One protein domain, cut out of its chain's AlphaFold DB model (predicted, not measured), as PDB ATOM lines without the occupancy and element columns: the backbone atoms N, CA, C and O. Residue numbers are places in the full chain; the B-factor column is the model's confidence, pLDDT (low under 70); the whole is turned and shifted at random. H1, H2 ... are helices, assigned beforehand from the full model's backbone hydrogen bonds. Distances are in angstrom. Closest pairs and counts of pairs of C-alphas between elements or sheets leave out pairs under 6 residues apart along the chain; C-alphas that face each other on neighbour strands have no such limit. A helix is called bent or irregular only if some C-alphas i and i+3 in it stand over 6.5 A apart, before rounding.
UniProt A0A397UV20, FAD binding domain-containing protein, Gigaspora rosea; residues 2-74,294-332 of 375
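What this domain is: This is residues 2 to 74 and 294 to 332 of the 375 residues of the protein "FAD binding domain-containing protein" of Gigaspora rosea (UniProt A0A397UV20). One long helix, H6, reaches out like an arm from a small body of shorter helices; its first turns pack crosswise on H4 and H5, and its residues 308 to 329 stick out with the end, 330 to 332. In the body H3 and H4 form a helical hairpin, H2 sits near H5, and H1 lies at the root of a second, thin tail, residues 2 to 9, which also sticks out. The printed part has 112 residues with six named helices, H1 to H6 in order along the chain, and no named strand; the class is all helix. The whole is loose, with a radius of gyration of the C-alphas of 19.2 A and spans of 62 by 47 by 34 A.

Where its parts are: Find C-alpha 298 at (207.688, 244.487, 255.739); from there H6, residues 298 to 329, runs 45.8 A to C-alpha 329 at (202.626, 287.918, 242.066). H5 is residues 62 to 71, 14.6 A, and H4 is residues 52 to 60, 11.8 A. H3, residues 35 to 49, starts at (196.205, 249.186, 268.505) and is 19.4 A long; it is irregular, with C-alphas 45 and 48 at 9.2 A. H2 is residues 24 to 28, 6.2 A. H1 is residues 9 to 13, 8.0 A, and is neither bent nor irregular, but only just: C-alphas 9 and 12 are 6.3 A apart.

How they stand to each other: Start at Val 303 in H6. Its C-alpha is 6.3 A from that of Leu 58, the closest pair of H6 and H4, which touch about perpendicular at 84 degrees, H6 with residues 299 to 304 alone. H5 touches H6 at residues 299 to 303 alone, about perpendicular at 87 degrees, with the C-alphas of Ala 65 and Val 303 closest at 6.4 A. H4 and H5 meet only through their link. H3 and H4, a hairpin, touch and run opposite ways at a shallow tilt of 33 degrees, only just short of steep; the C-alphas of Ala 35 and Ile 59 are closest, 6.3 A. The helix packing is mostly crossed, but only just: 1 of 3 touching pairs is at a shallow tilt. H2 and H5 are close but not clearly touching, closest at the C-alphas of Lys 24 and Val 67, 7.6 A; so are H1 and H6, at those of Ser 11 and Leu 298, 7.1 A. H3 and H6 are apart. In H2, H4, H5 and H6 every O i to N i+4 pair is within hydrogen-bond range; in H3 9 of 11 are, and in H1 0 of 1, with 1 of 2 O i to N i+3 pairs.

The domain as a whole: Look at Gly 30 and His 332 for the two C-alphas farthest apart, 62.7 A. Without the stretches that stand free, the body spans 36 by 31 by 24 A. Residues 75 to 293 are not printed, and C-alphas 74 and 294 are 25.1 A apart across the cut. Of the links that are printed whole, none is long. The model's mean pLDDT over the printed part is 79.0; residues 2 to 7, 294 to 298 and 321 to 332 are among those under 70.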
ATOM      1  N   SER A   2     218.433 234.480 229.887       27.83
ATOM      2  CA  SER A   2     218.182 235.918 230.000       27.83
ATOM      3  C   SER A   2     218.121 236.324 231.474       27.83
ATOM      4  O   SER A   2     217.362 235.755 232.257       27.83
ATOM      5  N   TRP A   3     218.936 237.305 231.852       27.81
ATOM      6  CA  TRP A   3     218.868 237.969 233.150       27.81
ATOM      7  C   TRP A   3     217.613 238.843 233.183       27.81
ATOM      8  O   TRP A   3     217.663 240.031 232.883       27.81
ATOM      9  N   TYR A   4     216.464 238.255 233.507       33.50
ATOM     10  CA  TYR A   4     215.341 239.054 233.979       33.50
ATOM     11  C   TYR A   4     215.758 239.671 235.316       33.50
ATOM     12  O   TYR A   4     215.960 238.947 236.293       33.50
ATOM     13  N   SER A   5     215.918 240.997 235.361       48.34
ATOM     14  CA  SER A   5     216.016 241.744 236.616       48.34
ATOM     15  C   SER A   5     214.783 241.420 237.454       48.34
ATOM     16  O   SER A   5     213.673 241.854 237.149       48.34
ATOM     17  N   PHE A   6     214.957 240.581 238.472       59.75
ATOM     18  CA  PHE A   6     213.863 240.143 239.324       59.75
ATOM     19  C   PHE A   6     213.486 241.287 240.273       59.75
ATOM     20  O   PHE A   6     214.269 241.681 241.138       59.75
ATOM     21  N   PHE A   7     212.298 241.862 240.086       69.19
ATOM     22  CA  PHE A   7     211.790 242.936 240.940       69.19
ATOM     23  C   PHE A   7     211.417 242.416 242.339       69.19
ATOM     24  O   PHE A   7     210.967 241.285 242.493       69.19
ATOM     25  N   GLY A   8     211.534 243.279 243.353       71.88
ATOM     26  CA  GLY A   8     210.983 243.049 244.700       71.88
ATOM     27  C   GLY A   8     212.003 242.738 245.806       71.88
ATOM     28  O   GLY A   8     211.661 242.829 246.989       71.88
ATOM     29  N   GLY A   9     213.262 242.449 245.462       82.25
ATOM     30  CA  GLY A   9     214.337 242.240 246.441       82.25
ATOM     31  C   GLY A   9     213.993 241.161 247.479       82.25
ATOM     32  O   GLY A   9     213.377 240.157 247.154       82.25
ATOM     33  N   ASN A  10     214.336 241.359 248.759       79.44
ATOM     34  CA  ASN A  10     214.026 240.356 249.796       79.44
ATOM     35  C   ASN A  10     212.524 240.256 250.139       79.44
ATOM     36  O   ASN A  10     212.137 239.338 250.856       79.44
ATOM     37  N   SER A  11     211.660 241.163 249.656       79.00
ATOM     38  CA  SER A  11     210.224 241.141 249.990       79.00
ATOM     39  C   SER A  11     209.524 239.961 249.336       79.00
ATOM     40  O   SER A  11     208.567 239.445 249.898       79.00
ATOM     41  N   THR A  12     210.032 239.486 248.199       76.94
ATOM     42  CA  THR A  12     209.515 238.289 247.523       76.94
ATOM     43  C   THR A  12     209.805 237.005 248.298       76.94
ATOM     44  O   THR A  12     209.186 235.983 248.031       76.94
ATOM     45  N   ASN A  13     210.731 237.053 249.261       72.56
ATOM     46  CA  ASN A  13     211.140 235.910 250.076       72.56
ATOM     47  C   ASN A  13     210.451 235.894 251.453       72.56
ATOM     48  O   ASN A  13     210.808 235.080 252.305       72.56
ATOM     49  N   ALA A  14     209.500 236.799 251.711       72.88
ATOM     50  CA  ALA A  14     208.727 236.808 252.948       72.88
ATOM     51  C   ALA A  14     207.715 235.647 252.960       72.88
ATOM     52  O   ALA A  14     206.942 235.483 252.021       72.88
ATOM     53  N   THR A  15     207.713 234.844 254.028       66.38
ATOM     54  CA  THR A  15     206.952 233.578 254.086       66.38
ATOM     55  C   THR A  15     205.890 233.515 255.183       66.38
ATOM     56  O   THR A  15     205.010 232.663 255.112       66.38
ATOM     57  N   SER A  16     205.963 234.370 256.208       68.50
ATOM     58  CA  SER A  16     205.145 234.231 257.424       68.50
ATOM     59  C   SER A  16     203.878 235.082 257.440       68.50
ATOM     60  O   SER A  16     202.858 234.629 257.950       68.50
ATOM     61  N   GLY A  17     203.939 236.309 256.920       78.94
ATOM     62  CA  GLY A  17     202.818 237.249 256.943       78.94
ATOM     63  C   GLY A  17     203.236 238.686 257.244       78.94
ATOM     64  O   GLY A  17     204.418 238.982 257.443       78.94
ATOM     65  N   ILE A  18     202.241 239.569 257.266       86.31
ATOM     66  CA  ILE A  18     202.353 240.986 257.612       86.31
ATOM     67  C   ILE A  18     201.492 241.252 258.850       86.31
ATOM     68  O   ILE A  18     200.357 240.786 258.925       86.31
ATOM     69  N   ASN A  19     202.042 241.966 259.831       90.31
ATOM     70  CA  ASN A  19     201.299 242.308 261.041       90.31
ATOM     71  C   ASN A  19     200.307 243.442 260.750       90.31
ATOM     72  O   ASN A  19     200.582 244.318 259.933       90.31
ATOM     73  N   GLY A  20     199.190 243.456 261.464       91.62
ATOM     74  CA  GLY A  20     198.242 244.562 261.489       91.62
ATOM     75  C   GLY A  20     197.302 244.398 262.674       91.62
ATOM     76  O   GLY A  20     197.033 243.265 263.063       91.62
ATOM     77  N   ALA A  21     196.835 245.511 263.236       93.56
ATOM     78  CA  ALA A  21     195.811 245.508 264.276       93.56
ATOM     79  C   ALA A  21     194.481 245.984 263.695       93.56
ATOM     80  O   ALA A  21     194.466 246.856 262.828       93.56
ATOM     81  N   LEU A  22     193.371 245.430 264.190       92.69
ATOM     82  CA  LEU A  22     192.007 245.802 263.787       92.69
ATOM     83  C   LEU A  22     191.761 245.700 262.267       92.69
ATOM     84  O   LEU A  22     191.011 246.476 261.675       92.69
ATOM     85  N   THR A  23     192.399 244.733 261.608       93.81
ATOM     86  CA  THR A  23     192.198 244.488 260.174       93.81
ATOM     87  C   THR A  23     190.803 243.914 259.896       93.81
ATOM     88  O   THR A  23     190.246 243.178 260.717       93.81
ATOM     89  N   LYS A  24     190.260 244.155 258.690       92.06
ATOM     90  CA  LYS A  24     188.992 243.542 258.233       92.06
ATOM     91  C   LYS A  24     189.004 242.015 258.414       92.06
ATOM     92  O   LYS A  24     188.011 241.430 258.836       92.06
ATOM     93  N   THR A  25     190.145 241.378 258.141       91.62
ATOM     94  CA  THR A  25     190.339 239.931 258.301       91.62
ATOM     95  C   THR A  25     190.281 239.488 259.765       91.62
ATOM     96  O   THR A  25     189.617 238.498 260.056       91.62
ATOM     97  N   GLN A  26     190.926 240.205 260.693       94.44
ATOM     98  CA  GLN A  26     190.846 239.889 262.128       94.44
ATOM     99  C   GLN A  26     189.410 239.987 262.644       94.44
ATOM    100  O   GLN A  26     188.945 239.064 263.308       94.44
ATOM    101  N   ILE A  27     188.697 241.054 262.272       93.38
ATOM    102  CA  ILE A  27     187.298 241.270 262.660       93.38
ATOM    103  C   ILE A  27     186.415 240.132 262.133       93.38
ATOM    104  O   ILE A  27     185.661 239.535 262.898       93.38
ATOM    105  N   ALA A  28     186.554 239.772 260.853       94.06
ATOM    106  CA  ALA A  28     185.788 238.685 260.241       94.06
ATOM    107  C   ALA A  28     186.055 237.312 260.888       94.06
ATOM    108  O   ALA A  28     185.167 236.465 260.922       94.06
ATOM    109  N   LEU A  29     187.264 237.092 261.410       95.00
ATOM    110  CA  LEU A  29     187.653 235.862 262.107       95.00
ATOM    111  C   LEU A  29     187.413 235.916 263.627       95.00
ATOM    112  O   LEU A  29     187.765 234.967 264.326       95.00
ATOM    113  N   GLY A  30     186.852 237.010 264.154       94.12
ATOM    114  CA  GLY A  30     186.621 237.193 265.590       94.12
ATOM    115  C   GLY A  30     187.903 237.294 266.427       94.12
ATOM    116  O   GLY A  30     187.865 237.049 267.634       94.12
ATOM    117  N   VAL A  31     189.041 237.632 265.810       92.94
ATOM    118  CA  VAL A  31     190.324 237.811 266.501       92.94
ATOM    119  C   VAL A  31     190.277 239.110 267.302       92.94
ATOM    120  O   VAL A  31     190.234 240.197 266.731       92.94
ATOM    121  N   GLN A  32     190.291 238.982 268.630       92.06
ATOM    122  CA  GLN A  32     190.345 240.111 269.557       92.06
ATOM    123  C   GLN A  32     191.770 240.675 269.592       92.06
ATOM    124  O   GLN A  32     192.683 240.018 270.089       92.06
ATOM    125  N   ASP A  33     191.952 241.872 269.044       93.81
ATOM    126  CA  ASP A  33     193.228 242.591 268.987       93.81
ATOM    127  C   ASP A  33     192.975 244.098 269.144       93.81
ATOM    128  O   ASP A  33     191.837 244.551 269.001       93.81
ATOM    129  N   SER A  34     194.008 244.887 269.437       94.31
ATOM    130  CA  SER A  34     193.889 246.343 269.549       94.31
ATOM    131  C   SER A  34     195.174 247.063 269.142       94.31
ATOM    132  O   SER A  34     196.269 246.495 269.152       94.31
ATOM    133  N   ALA A  35     195.047 248.346 268.798       93.19
ATOM    134  CA  ALA A  35     196.205 249.186 268.505       93.19
ATOM    135  C   ALA A  35     197.145 249.290 269.720       93.19
ATOM    136  O   ALA A  35     198.364 249.294 269.565       93.19
ATOM    137  N   GLU A  36     196.593 249.316 270.933       94.56
ATOM    138  CA  GLU A  36     197.335 249.374 272.193       94.56
ATOM    139  C   GLU A  36     198.123 248.090 272.444       94.56
ATOM    140  O   GLU A  36     199.298 248.166 272.798       94.56
ATOM    141  N   ILE A  37     197.512 246.919 272.228       94.12
ATOM    142  CA  ILE A  37     198.201 245.627 272.358       94.12
ATOM    143  C   ILE A  37     199.367 245.574 271.369       94.12
ATOM    144  O   ILE A  37     200.503 245.292 271.761       94.12
ATOM    145  N   PHE A  38     199.123 245.942 270.107       94.81
ATOM    146  CA  PHE A  38     200.170 245.957 269.091       94.81
ATOM    147  C   PHE A  38     201.286 246.972 269.419       94.81
ATOM    148  O   PHE A  38     202.471 246.688 269.211       94.81
ATOM    149  N   ALA A  39     200.946 248.127 270.002       93.00
ATOM    150  CA  ALA A  39     201.915 249.132 270.449       93.00
ATOM    151  C   ALA A  39     202.790 248.623 271.580       93.00
ATOM    152  O   ALA A  39     204.016 248.733 271.510       93.00
ATOM    153  N   GLN A  40     202.174 248.017 272.588       93.12
ATOM    154  CA  GLN A  40     202.881 247.459 273.732       93.12
ATOM    155  C   GLN A  40     203.812 246.323 273.312       93.12
ATOM    156  O   GLN A  40     204.957 246.288 273.756       93.12
ATOM    157  N   ASP A  41     203.366 245.427 272.431       91.62
ATOM    158  CA  ASP A  41     204.198 244.325 271.946       91.62
ATOM    159  C   ASP A  41     205.358 244.820 271.071       91.62
ATOM    160  O   ASP A  41     206.487 244.330 271.197       91.62
ATOM    161  N   THR A  42     205.118 245.836 270.237       90.56
ATOM    162  CA  THR A  42     206.163 246.465 269.416       90.56
ATOM    163  C   THR A  42     207.201 247.165 270.289       90.56
ATOM    164  O   THR A  42     208.396 246.901 270.141       90.56
ATOM    165  N   ALA A  43     206.767 247.990 271.244       90.56
ATOM    166  CA  ALA A  43     207.655 248.684 272.174       90.56
ATOM    167  C   ALA A  43     208.445 247.694 273.045       90.56
ATOM    168  O   ALA A  43     209.660 247.808 273.171       90.56
ATOM    169  N   ARG A  44     207.790 246.649 273.569       89.38
ATOM    170  CA  ARG A  44     208.449 245.596 274.358       89.38
ATOM    171  C   ARG A  44     209.523 244.857 273.556       89.38
ATOM    172  O   ARG A  44     210.569 244.520 274.101       89.38
ATOM    173  N   SER A  45     209.274 244.606 272.270       84.50
ATOM    174  CA  SER A  45     210.239 243.982 271.354       84.50
ATOM    175  C   SER A  45     211.417 244.904 271.018       84.50
ATOM    176  O   SER A  45     212.543 244.433 270.849       84.50
ATOM    177  N   ALA A  46     211.164 246.213 270.926       81.06
ATOM    178  CA  ALA A  46     212.183 247.230 270.676       81.06
ATOM    179  C   ALA A  46     213.021 247.573 271.924       81.06
ATOM    180  O   ALA A  46     214.159 247.999 271.769       81.06
ATOM    181  N   ARG A  47     212.503 247.313 273.134       84.75
ATOM    182  CA  ARG A  47     213.156 247.604 274.423       84.75
ATOM    183  C   ARG A  47     213.509 249.094 274.541       84.75
ATOM    184  O   ARG A  47     212.644 249.940 274.353       84.75
ATOM    185  N   ASP A  48     214.759 249.400 274.856       80.62
ATOM    186  CA  ASP A  48     215.349 250.735 274.968       80.62
ATOM    187  C   ASP A  48     215.418 251.491 273.633       80.62
ATOM    188  O   ASP A  48     215.646 252.692 273.622       80.62
ATOM    189  N   LEU A  49     215.158 250.811 272.515       77.44
ATOM    190  CA  LEU A  49     215.251 251.357 271.155       77.44
ATOM    191  C   LEU A  49     213.889 251.734 270.574       77.44
ATOM    192  O   LEU A  49     213.734 251.910 269.363       77.44
ATOM    193  N   ALA A  50     212.854 251.711 271.408       83.19
ATOM    194  CA  ALA A  50     211.512 252.038 270.981       83.19
ATOM    195  C   ALA A  50     211.441 253.525 270.622       83.19
ATOM    196  O   ALA A  50     211.631 254.373 271.485       83.19
ATOM    197  N   ARG A  51     211.087 253.826 269.369       84.94
ATOM    198  CA  ARG A  51     210.733 255.169 268.887       84.94
ATOM    199  C   ARG A  51     209.210 255.326 268.902       84.94
ATOM    200  O   ARG A  51     208.553 254.852 267.971       84.94
ATOM    201  N   PRO A  52     208.599 255.898 269.964       90.12
ATOM    202  CA  PRO A  52     207.145 255.869 270.137       90.12
ATOM    203  C   PRO A  52     206.402 256.624 269.031       90.12
ATOM    204  O   PRO A  52     205.296 256.240 268.658       90.12
ATOM    205  N   ASP A  53     207.029 257.663 268.482       90.38
ATOM    206  CA  ASP A  53     206.560 258.430 267.331       90.38
ATOM    207  C   ASP A  53     206.415 257.545 266.083       90.38
ATOM    208  O   ASP A  53     205.329 257.462 265.504       90.38
ATOM    209  N   LEU A  54     207.458 256.792 265.724       88.50
ATOM    210  CA  LEU A  54     207.430 255.877 264.577       88.50
ATOM    211  C   LEU A  54     206.541 254.650 264.827       88.50
ATOM    212  O   LEU A  54     205.844 254.194 263.921       88.50
ATOM    213  N   ILE A  55     206.509 254.129 266.058       91.56
ATOM    214  CA  ILE A  55     205.605 253.035 266.451       91.56
ATOM    215  C   ILE A  55     204.143 253.464 266.276       91.56
ATOM    216  O   ILE A  55     203.333 252.697 265.753       91.56
ATOM    217  N   LYS A  56     203.802 254.703 266.651       93.00
ATOM    218  CA  LYS A  56     202.458 255.257 266.465       93.00
ATOM    219  C   LYS A  56     202.075 255.328 264.986       93.00
ATOM    220  O   LYS A  56     200.975 254.900 264.637       93.00
ATOM    221  N   VAL A  57     202.974 255.802 264.119       92.19
ATOM    222  CA  VAL A  57     202.751 255.828 262.660       92.19
ATOM    223  C   VAL A  57     202.550 254.417 262.112       92.19
ATOM    224  O   VAL A  57     201.584 254.176 261.386       92.19
ATOM    225  N   LEU A  58     203.419 253.475 262.495       91.81
ATOM    226  CA  LEU A  58     203.364 252.081 262.058       91.81
ATOM    227  C   LEU A  58     202.005 251.443 262.370       91.81
ATOM    228  O   LEU A  58     201.405 250.806 261.506       91.81
ATOM    229  N   ILE A  59     201.519 251.620 263.597       93.75
ATOM    230  CA  ILE A  59     200.302 250.961 264.080       93.75
ATOM    231  C   ILE A  59     199.060 251.653 263.548       93.75
ATOM    232  O   ILE A  59     198.172 250.968 263.036       93.75
ATOM    233  N   GLY A  60     199.026 252.989 263.589       93.00
ATOM    234  CA  GLY A  60     197.913 253.784 263.071       93.00
ATOM    235  C   GLY A  60     197.653 253.545 261.582       93.00
ATOM    236  O   GLY A  60     196.510 253.586 261.141       93.00
ATOM    237  N   ASN A  61     198.696 253.207 260.815       93.19
ATOM    238  CA  ASN A  61     198.583 252.896 259.390       93.19
ATOM    239  C   ASN A  61     198.544 251.394 259.075       93.19
ATOM    240  O   ASN A  61     198.455 251.019 257.906       93.19
ATOM    241  N   SER A  62     198.601 250.518 260.081       94.12
ATOM    242  CA  SER A  62     198.769 249.082 259.847       94.12
ATOM    243  C   SER A  62     197.561 248.439 259.158       94.12
ATOM    244  O   SER A  62     197.721 247.747 258.152       94.12
ATOM    245  N   ALA A  63     196.344 248.724 259.632       93.12
ATOM    246  CA  ALA A  63     195.116 248.200 259.038       93.12
ATOM    247  C   ALA A  63     194.927 248.681 257.594       93.12
ATOM    248  O   ALA A  63     194.651 247.877 256.703       93.12
ATOM    249  N   SER A  64     195.119 249.983 257.355       91.81
ATOM    250  CA  SER A  64     194.957 250.575 256.023       91.81
ATOM    251  C   SER A  64     196.007 250.052 255.041       91.81
ATOM    252  O   SER A  64     195.679 249.791 253.889       91.81
ATOM    253  N   ALA A  65     197.243 249.824 255.496       90.69
ATOM    254  CA  ALA A  65     198.293 249.215 254.687       90.69
ATOM    255  C   ALA A  65     197.939 247.784 254.255       90.69
ATOM    256  O   ALA A  65     198.126 247.437 253.090       90.69
ATOM    257  N   VAL A  66     197.390 246.964 255.158       91.19
ATOM    258  CA  VAL A  66     196.943 245.600 254.824       91.19
ATOM    259  C   VAL A  66     195.799 245.629 253.810       91.19
ATOM    260  O   VAL A  66     195.846 244.892 252.828       91.19
ATOM    261  N   VAL A  67     194.806 246.499 254.009       89.19
ATOM    262  CA  VAL A  67     193.675 246.652 253.076       89.19
ATOM    263  C   VAL A  67     194.156 247.092 251.695       89.19
ATOM    264  O   VAL A  67     193.788 246.481 250.697       89.19
ATOM    265  N   TRP A  68     195.044 248.085 251.636       87.62
ATOM    266  CA  TRP A  68     195.609 248.576 250.381       87.62
ATOM    267  C   TRP A  68     196.340 247.479 249.591       87.62
ATOM    268  O   TRP A  68     196.210 247.390 248.374       87.62
ATOM    269  N   LEU A  69     197.063 246.589 250.280       86.81
ATOM    270  CA  LEU A  69     197.706 245.434 249.643       86.81
ATOM    271  C   LEU A  69     196.700 244.394 249.127       86.81
ATOM    272  O   LEU A  69     196.965 243.757 248.110       86.81
ATOM    273  N   GLN A  70     195.571 244.204 249.816       87.38
ATOM    274  CA  GLN A  70     194.522 243.256 249.418       87.38
ATOM    275  C   GLN A  70     193.744 243.728 248.186       87.38
ATOM    276  O   GLN A  70     193.398 242.912 247.335       87.38
ATOM    277  N   GLU A  71     193.480 245.030 248.089       85.56
ATOM    278  CA  GLU A  71     192.771 245.646 246.958       85.56
ATOM    279  C   GLU A  71     193.662 245.748 245.707       85.56
ATOM    280  O   GLU A  71     193.169 245.867 244.586       85.56
ATOM    281  N   GLY A  72     194.973 245.598 245.897       73.06
ATOM    282  CA  GLY A  72     195.964 245.611 244.841       73.06
ATOM    283  C   GLY A  72     196.395 247.028 244.479       73.06
ATOM    284  O   GLY A  72     195.642 247.996 244.527       73.06
ATOM    285  N   HIS A  73     197.654 247.141 244.076       64.19
ATOM    286  CA  HIS A  73     198.209 248.373 243.545       64.19
ATOM    287  C   HIS A  73     199.013 248.060 242.286       64.19
ATOM    288  O   HIS A  73     199.794 247.105 242.227       64.19
ATOM    289  N   SER A  74     198.846 248.852 241.241       58.72
ATOM    290  CA  SER A  74     199.720 248.800 240.075       58.72
ATOM    291  C   SER A  74     199.773 250.189 239.484       58.72
ATOM    292  O   SER A  74     198.782 250.682 238.965       58.72
ATOM    293  N   GLY A 294     215.114 254.197 261.006       40.44
ATOM    294  CA  GLY A 294     214.031 253.946 260.056       40.44
ATOM    295  C   GLY A 294     213.743 252.450 259.899       40.44
ATOM    296  O   GLY A 294     214.511 251.697 259.296       40.44
ATOM    297  N   GLY A 295     212.613 252.014 260.459       45.69
ATOM    298  CA  GLY A 295     212.209 250.613 260.531       45.69
ATOM    299  C   GLY A 295     212.113 249.933 259.165       45.69
ATOM    300  O   GLY A 295     211.472 250.420 258.238       45.69
ATOM    301  N   SER A 296     212.710 248.752 259.061       53.12
ATOM    302  CA  SER A 296     212.847 248.052 257.787       53.12
ATOM    303  C   SER A 296     211.877 246.851 257.646       53.12
ATOM    304  O   SER A 296     211.814 246.210 256.594       53.12
ATOM    305  N   SER A 297     211.061 246.551 258.670       63.81
ATOM    306  CA  SER A 297     210.064 245.462 258.626       63.81
ATOM    307  C   SER A 297     209.156 245.560 257.389       63.81
ATOM    308  O   SER A 297     208.976 246.643 256.842       63.81
ATOM    309  N   LEU A 298     208.558 244.452 256.929       62.00
ATOM    310  CA  LEU A 298     207.688 244.487 255.739       62.00
ATOM    311  C   LEU A 298     206.548 245.508 255.894       62.00
ATOM    312  O   LEU A 298     206.292 246.279 254.976       62.00
ATOM    313  N   LEU A 299     205.919 245.546 257.074       70.38
ATOM    314  CA  LEU A 299     204.908 246.549 257.405       70.38
ATOM    315  C   LEU A 299     205.501 247.963 257.423       70.38
ATOM    316  O   LEU A 299     204.917 248.865 256.833       70.38
ATOM    317  N   GLY A 300     206.677 248.144 258.033       69.69
ATOM    318  CA  GLY A 300     207.395 249.418 258.037       69.69
ATOM    319  C   GLY A 300     207.727 249.910 256.630       69.69
ATOM    320  O   GLY A 300     207.505 251.072 256.333       69.69
ATOM    321  N   CYS A 301     208.149 249.029 255.723       75.75
ATOM    322  CA  CYS A 301     208.421 249.378 254.329       75.75
ATOM    323  C   CYS A 301     207.166 249.893 253.614       75.75
ATOM    324  O   CYS A 301     207.243 250.862 252.866       75.75
ATOM    325  N   VAL A 302     206.015 249.246 253.828       77.75
ATOM    326  CA  VAL A 302     204.749 249.651 253.198       77.75
ATOM    327  C   VAL A 302     204.259 250.967 253.791       77.75
ATOM    328  O   VAL A 302     203.926 251.882 253.044       77.75
ATOM    329  N   VAL A 303     204.239 251.083 255.120       81.50
ATOM    330  CA  VAL A 303     203.790 252.299 255.809       81.50
ATOM    331  C   VAL A 303     204.713 253.473 255.486       81.50
ATOM    332  O   VAL A 303     204.250 254.470 254.944       81.50
ATOM    333  N   ASN A 304     206.017 253.341 255.730       82.50
ATOM    334  CA  ASN A 304     206.974 254.428 255.532       82.50
ATOM    335  C   ASN A 304     207.140 254.776 254.051       82.50
ATOM    336  O   ASN A 304     207.345 255.941 253.731       82.50
ATOM    337  N   GLY A 305     207.010 253.798 253.146       82.62
ATOM    338  CA  GLY A 305     207.006 254.044 251.703       82.62
ATOM    339  C   GLY A 305     205.800 254.870 251.253       82.62
ATOM    340  O   GLY A 305     205.959 255.783 250.446       82.62
ATOM    341  N   ARG A 306     204.609 254.600 251.807       87.00
ATOM    342  CA  ARG A 306     203.406 255.413 251.558       87.00
ATOM    343  C   ARG A 306     203.561 256.821 252.119       87.00
ATOM    344  O   ARG A 306     203.369 257.780 251.384       87.00
ATOM    345  N   VAL A 307     203.996 256.934 253.372       87.25
ATOM    346  CA  VAL A 307     204.258 258.224 254.022       87.25
ATOM    347  C   VAL A 307     205.287 259.043 253.233       87.25
ATOM    348  O   VAL A 307     205.048 260.217 252.970       87.25
ATOM    349  N   ALA A 308     206.382 258.426 252.775       84.38
ATOM    350  CA  ALA A 308     207.390 259.091 251.950       84.38
ATOM    351  C   ALA A 308     206.810 259.573 250.613       84.38
ATOM    352  O   ALA A 308     207.106 260.684 250.179       84.38
ATOM    353  N   GLY A 309     205.970 258.757 249.968       83.69
ATOM    354  CA  GLY A 309     205.267 259.133 248.741       83.69
ATOM    355  C   GLY A 309     204.328 260.322 248.942       83.69
ATOM    356  O   GLY A 309     204.343 261.255 248.137       83.69
ATOM    357  N   ASP A 310     203.565 260.331 250.035       85.75
ATOM    358  CA  ASP A 310     202.670 261.433 250.393       85.75
ATOM    359  C   ASP A 310     203.461 262.713 250.706       85.75
ATOM    360  O   ASP A 310     203.094 263.793 250.241       85.75
ATOM    361  N   SER A 311     204.571 262.607 251.444       85.00
ATOM    362  CA  SER A 311     205.467 263.733 251.749       85.00
ATOM    363  C   SER A 311     206.111 264.311 250.491       85.00
ATOM    364  O   SER A 311     206.037 265.519 250.265       85.00
ATOM    365  N   ALA A 312     206.655 263.461 249.619       80.69
ATOM    366  CA  ALA A 312     207.229 263.880 248.344       80.69
ATOM    367  C   ALA A 312     206.183 264.550 247.437       80.69
ATOM    368  O   ALA A 312     206.458 265.584 246.826       80.69
ATOM    369  N   SER A 313     204.966 264.000 247.379       84.31
ATOM    370  CA  SER A 313     203.871 264.563 246.582       84.31
ATOM    371  C   SER A 313     203.422 265.921 247.119       84.31
ATOM    372  O   SER A 313     203.239 266.853 246.338       84.31
ATOM    373  N   ARG A 314     203.308 266.066 248.448       84.00
ATOM    374  CA  ARG A 314     203.016 267.352 249.103       84.00
ATOM    375  C   ARG A 314     204.083 268.396 248.795       84.00
ATOM    376  O   ARG A 314     203.727 269.506 248.415       84.00
ATOM    377  N   TYR A 315     205.361 268.032 248.891       81.31
ATOM    378  CA  TYR A 315     206.475 268.920 248.557       81.31
ATOM    379  C   TYR A 315     206.414 269.396 247.098       81.31
ATOM    380  O   TYR A 315     206.530 270.588 246.814       81.31
ATOM    381  N   LEU A 316     206.181 268.478 246.154       79.44
ATOM    382  CA  LEU A 316     206.041 268.826 244.738       79.44
ATOM    383  C   LEU A 316     204.828 269.727 244.490       79.44
ATOM    384  O   LEU A 316     204.944 270.718 243.773       79.44
ATOM    385  N   PHE A 317     203.685 269.424 245.108       80.19
ATOM    386  CA  PHE A 317     202.476 270.233 244.978       80.19
ATOM    387  C   PHE A 317     202.665 271.644 245.543       80.19
ATOM    388  O   PHE A 317     202.297 272.611 244.884       80.19
ATOM    389  N   GLN A 318     203.294 271.777 246.714       75.81
ATOM    390  CA  GLN A 318     203.621 273.073 247.315       75.81
ATOM    391  C   GLN A 318     204.569 273.897 246.440       75.81
ATOM    392  O   GLN A 318     204.398 275.105 246.314       75.81
ATOM    393  N   ASN A 319     205.552 273.263 245.798       72.81
ATOM    394  CA  ASN A 319     206.447 273.966 244.881       72.81
ATOM    395  C   ASN A 319     205.742 274.393 243.593       72.81
ATOM    396  O   ASN A 319     206.012 275.479 243.085       72.81
ATOM    397  N   LEU A 320     204.812 273.584 243.079       72.44
ATOM    398  CA  LEU A 320     203.989 273.947 241.924       72.44
ATOM    399  C   LEU A 320     203.022 275.089 242.252       72.44
ATOM    400  O   LEU A 320     202.905 276.035 241.470       72.44
ATOM    401  N   SER A 321     202.358 275.038 243.410       64.94
ATOM    402  CA  SER A 321     201.467 276.110 243.854       64.94
ATOM    403  C   SER A 321     202.246 277.393 244.126       64.94
ATOM    404  O   SER A 321     201.838 278.451 243.666       64.94
ATOM    405  N   SER A 322     203.420 277.304 244.753       61.06
ATOM    406  CA  SER A 322     204.299 278.455 244.992       61.06
ATOM    407  C   SER A 322     204.860 279.033 243.694       61.06
ATOM    408  O   SER A 322     204.936 280.247 243.554       61.06
ATOM    409  N   ALA A 323     205.219 278.201 242.711       60.09
ATOM    410  CA  ALA A 323     205.617 278.680 241.388       60.09
ATOM    411  C   ALA A 323     204.458 279.397 240.679       60.09
ATOM    412  O   ALA A 323     204.661 280.448 240.077       60.09
ATOM    413  N   THR A 324     203.236 278.875 240.804       59.41
ATOM    414  CA  THR A 324     202.025 279.502 240.252       59.41
ATOM    415  C   THR A 324     201.719 280.831 240.948       59.41
ATOM    416  O   THR A 324     201.513 281.836 240.271       59.41
ATOM    417  N   ALA A 325     201.786 280.866 242.280       57.19
ATOM    418  CA  ALA A 325     201.620 282.075 243.078       57.19
ATOM    419  C   ALA A 325     202.705 283.110 242.754       57.19
ATOM    420  O   ALA A 325     202.387 284.269 242.534       57.19
ATOM    421  N   ASN A 326     203.970 282.709 242.615       57.44
ATOM    422  CA  ASN A 326     205.060 283.607 242.223       57.44
ATOM    423  C   ASN A 326     204.875 284.164 240.803       57.44
ATOM    424  O   ASN A 326     205.137 285.343 240.572       57.44
ATOM    425  N   CYS A 327     204.386 283.354 239.857       58.06
ATOM    426  CA  CYS A 327     204.016 283.824 238.522       58.06
ATOM    427  C   CYS A 327     202.869 284.844 238.567       58.06
ATOM    428  O   CYS A 327     202.909 285.824 237.831       58.06
ATOM    429  N   GLN A 328     201.871 284.642 239.431       60.50
ATOM    430  CA  GLN A 328     200.752 285.571 239.615       60.50
ATOM    431  C   GLN A 328     201.186 286.856 240.336       60.50
ATOM    432  O   GLN A 328     200.872 287.945 239.868       60.50
ATOM    433  N   VAL A 329     202.000 286.765 241.393       59.66
ATOM    434  CA  VAL A 329     202.626 287.918 242.066       59.66
ATOM    435  C   VAL A 329     203.472 288.734 241.086       59.66
ATOM    436  O   VAL A 329     203.436 289.961 241.120       59.66
ATOM    437  N   ALA A 330     204.187 288.092 240.158       59.56
ATOM    438  CA  ALA A 330     204.951 288.794 239.126       59.56
ATOM    439  C   ALA A 330     204.070 289.608 238.149       59.56
ATOM    440  O   ALA A 330     204.571 290.546 237.521       59.56
ATOM    441  N   MET A 331     202.771 289.291 238.034       62.41
ATOM    442  CA  MET A 331     201.798 290.102 237.284       62.41
ATOM    443  C   MET A 331     201.397 291.381 238.037       62.41
ATOM    444  O   MET A 331     200.918 292.326 237.407       62.41
ATOM    445  N   HIS A 332     201.649 291.445 239.349       60.28
ATOM    446  CA  HIS A 332     201.362 292.582 240.221       60.28
ATOM    447  C   HIS A 332     202.596 293.479 240.426       60.28
ATOM    448  O   HIS A 332     203.222 293.513 241.487       60.28
TER     449      HIS A 332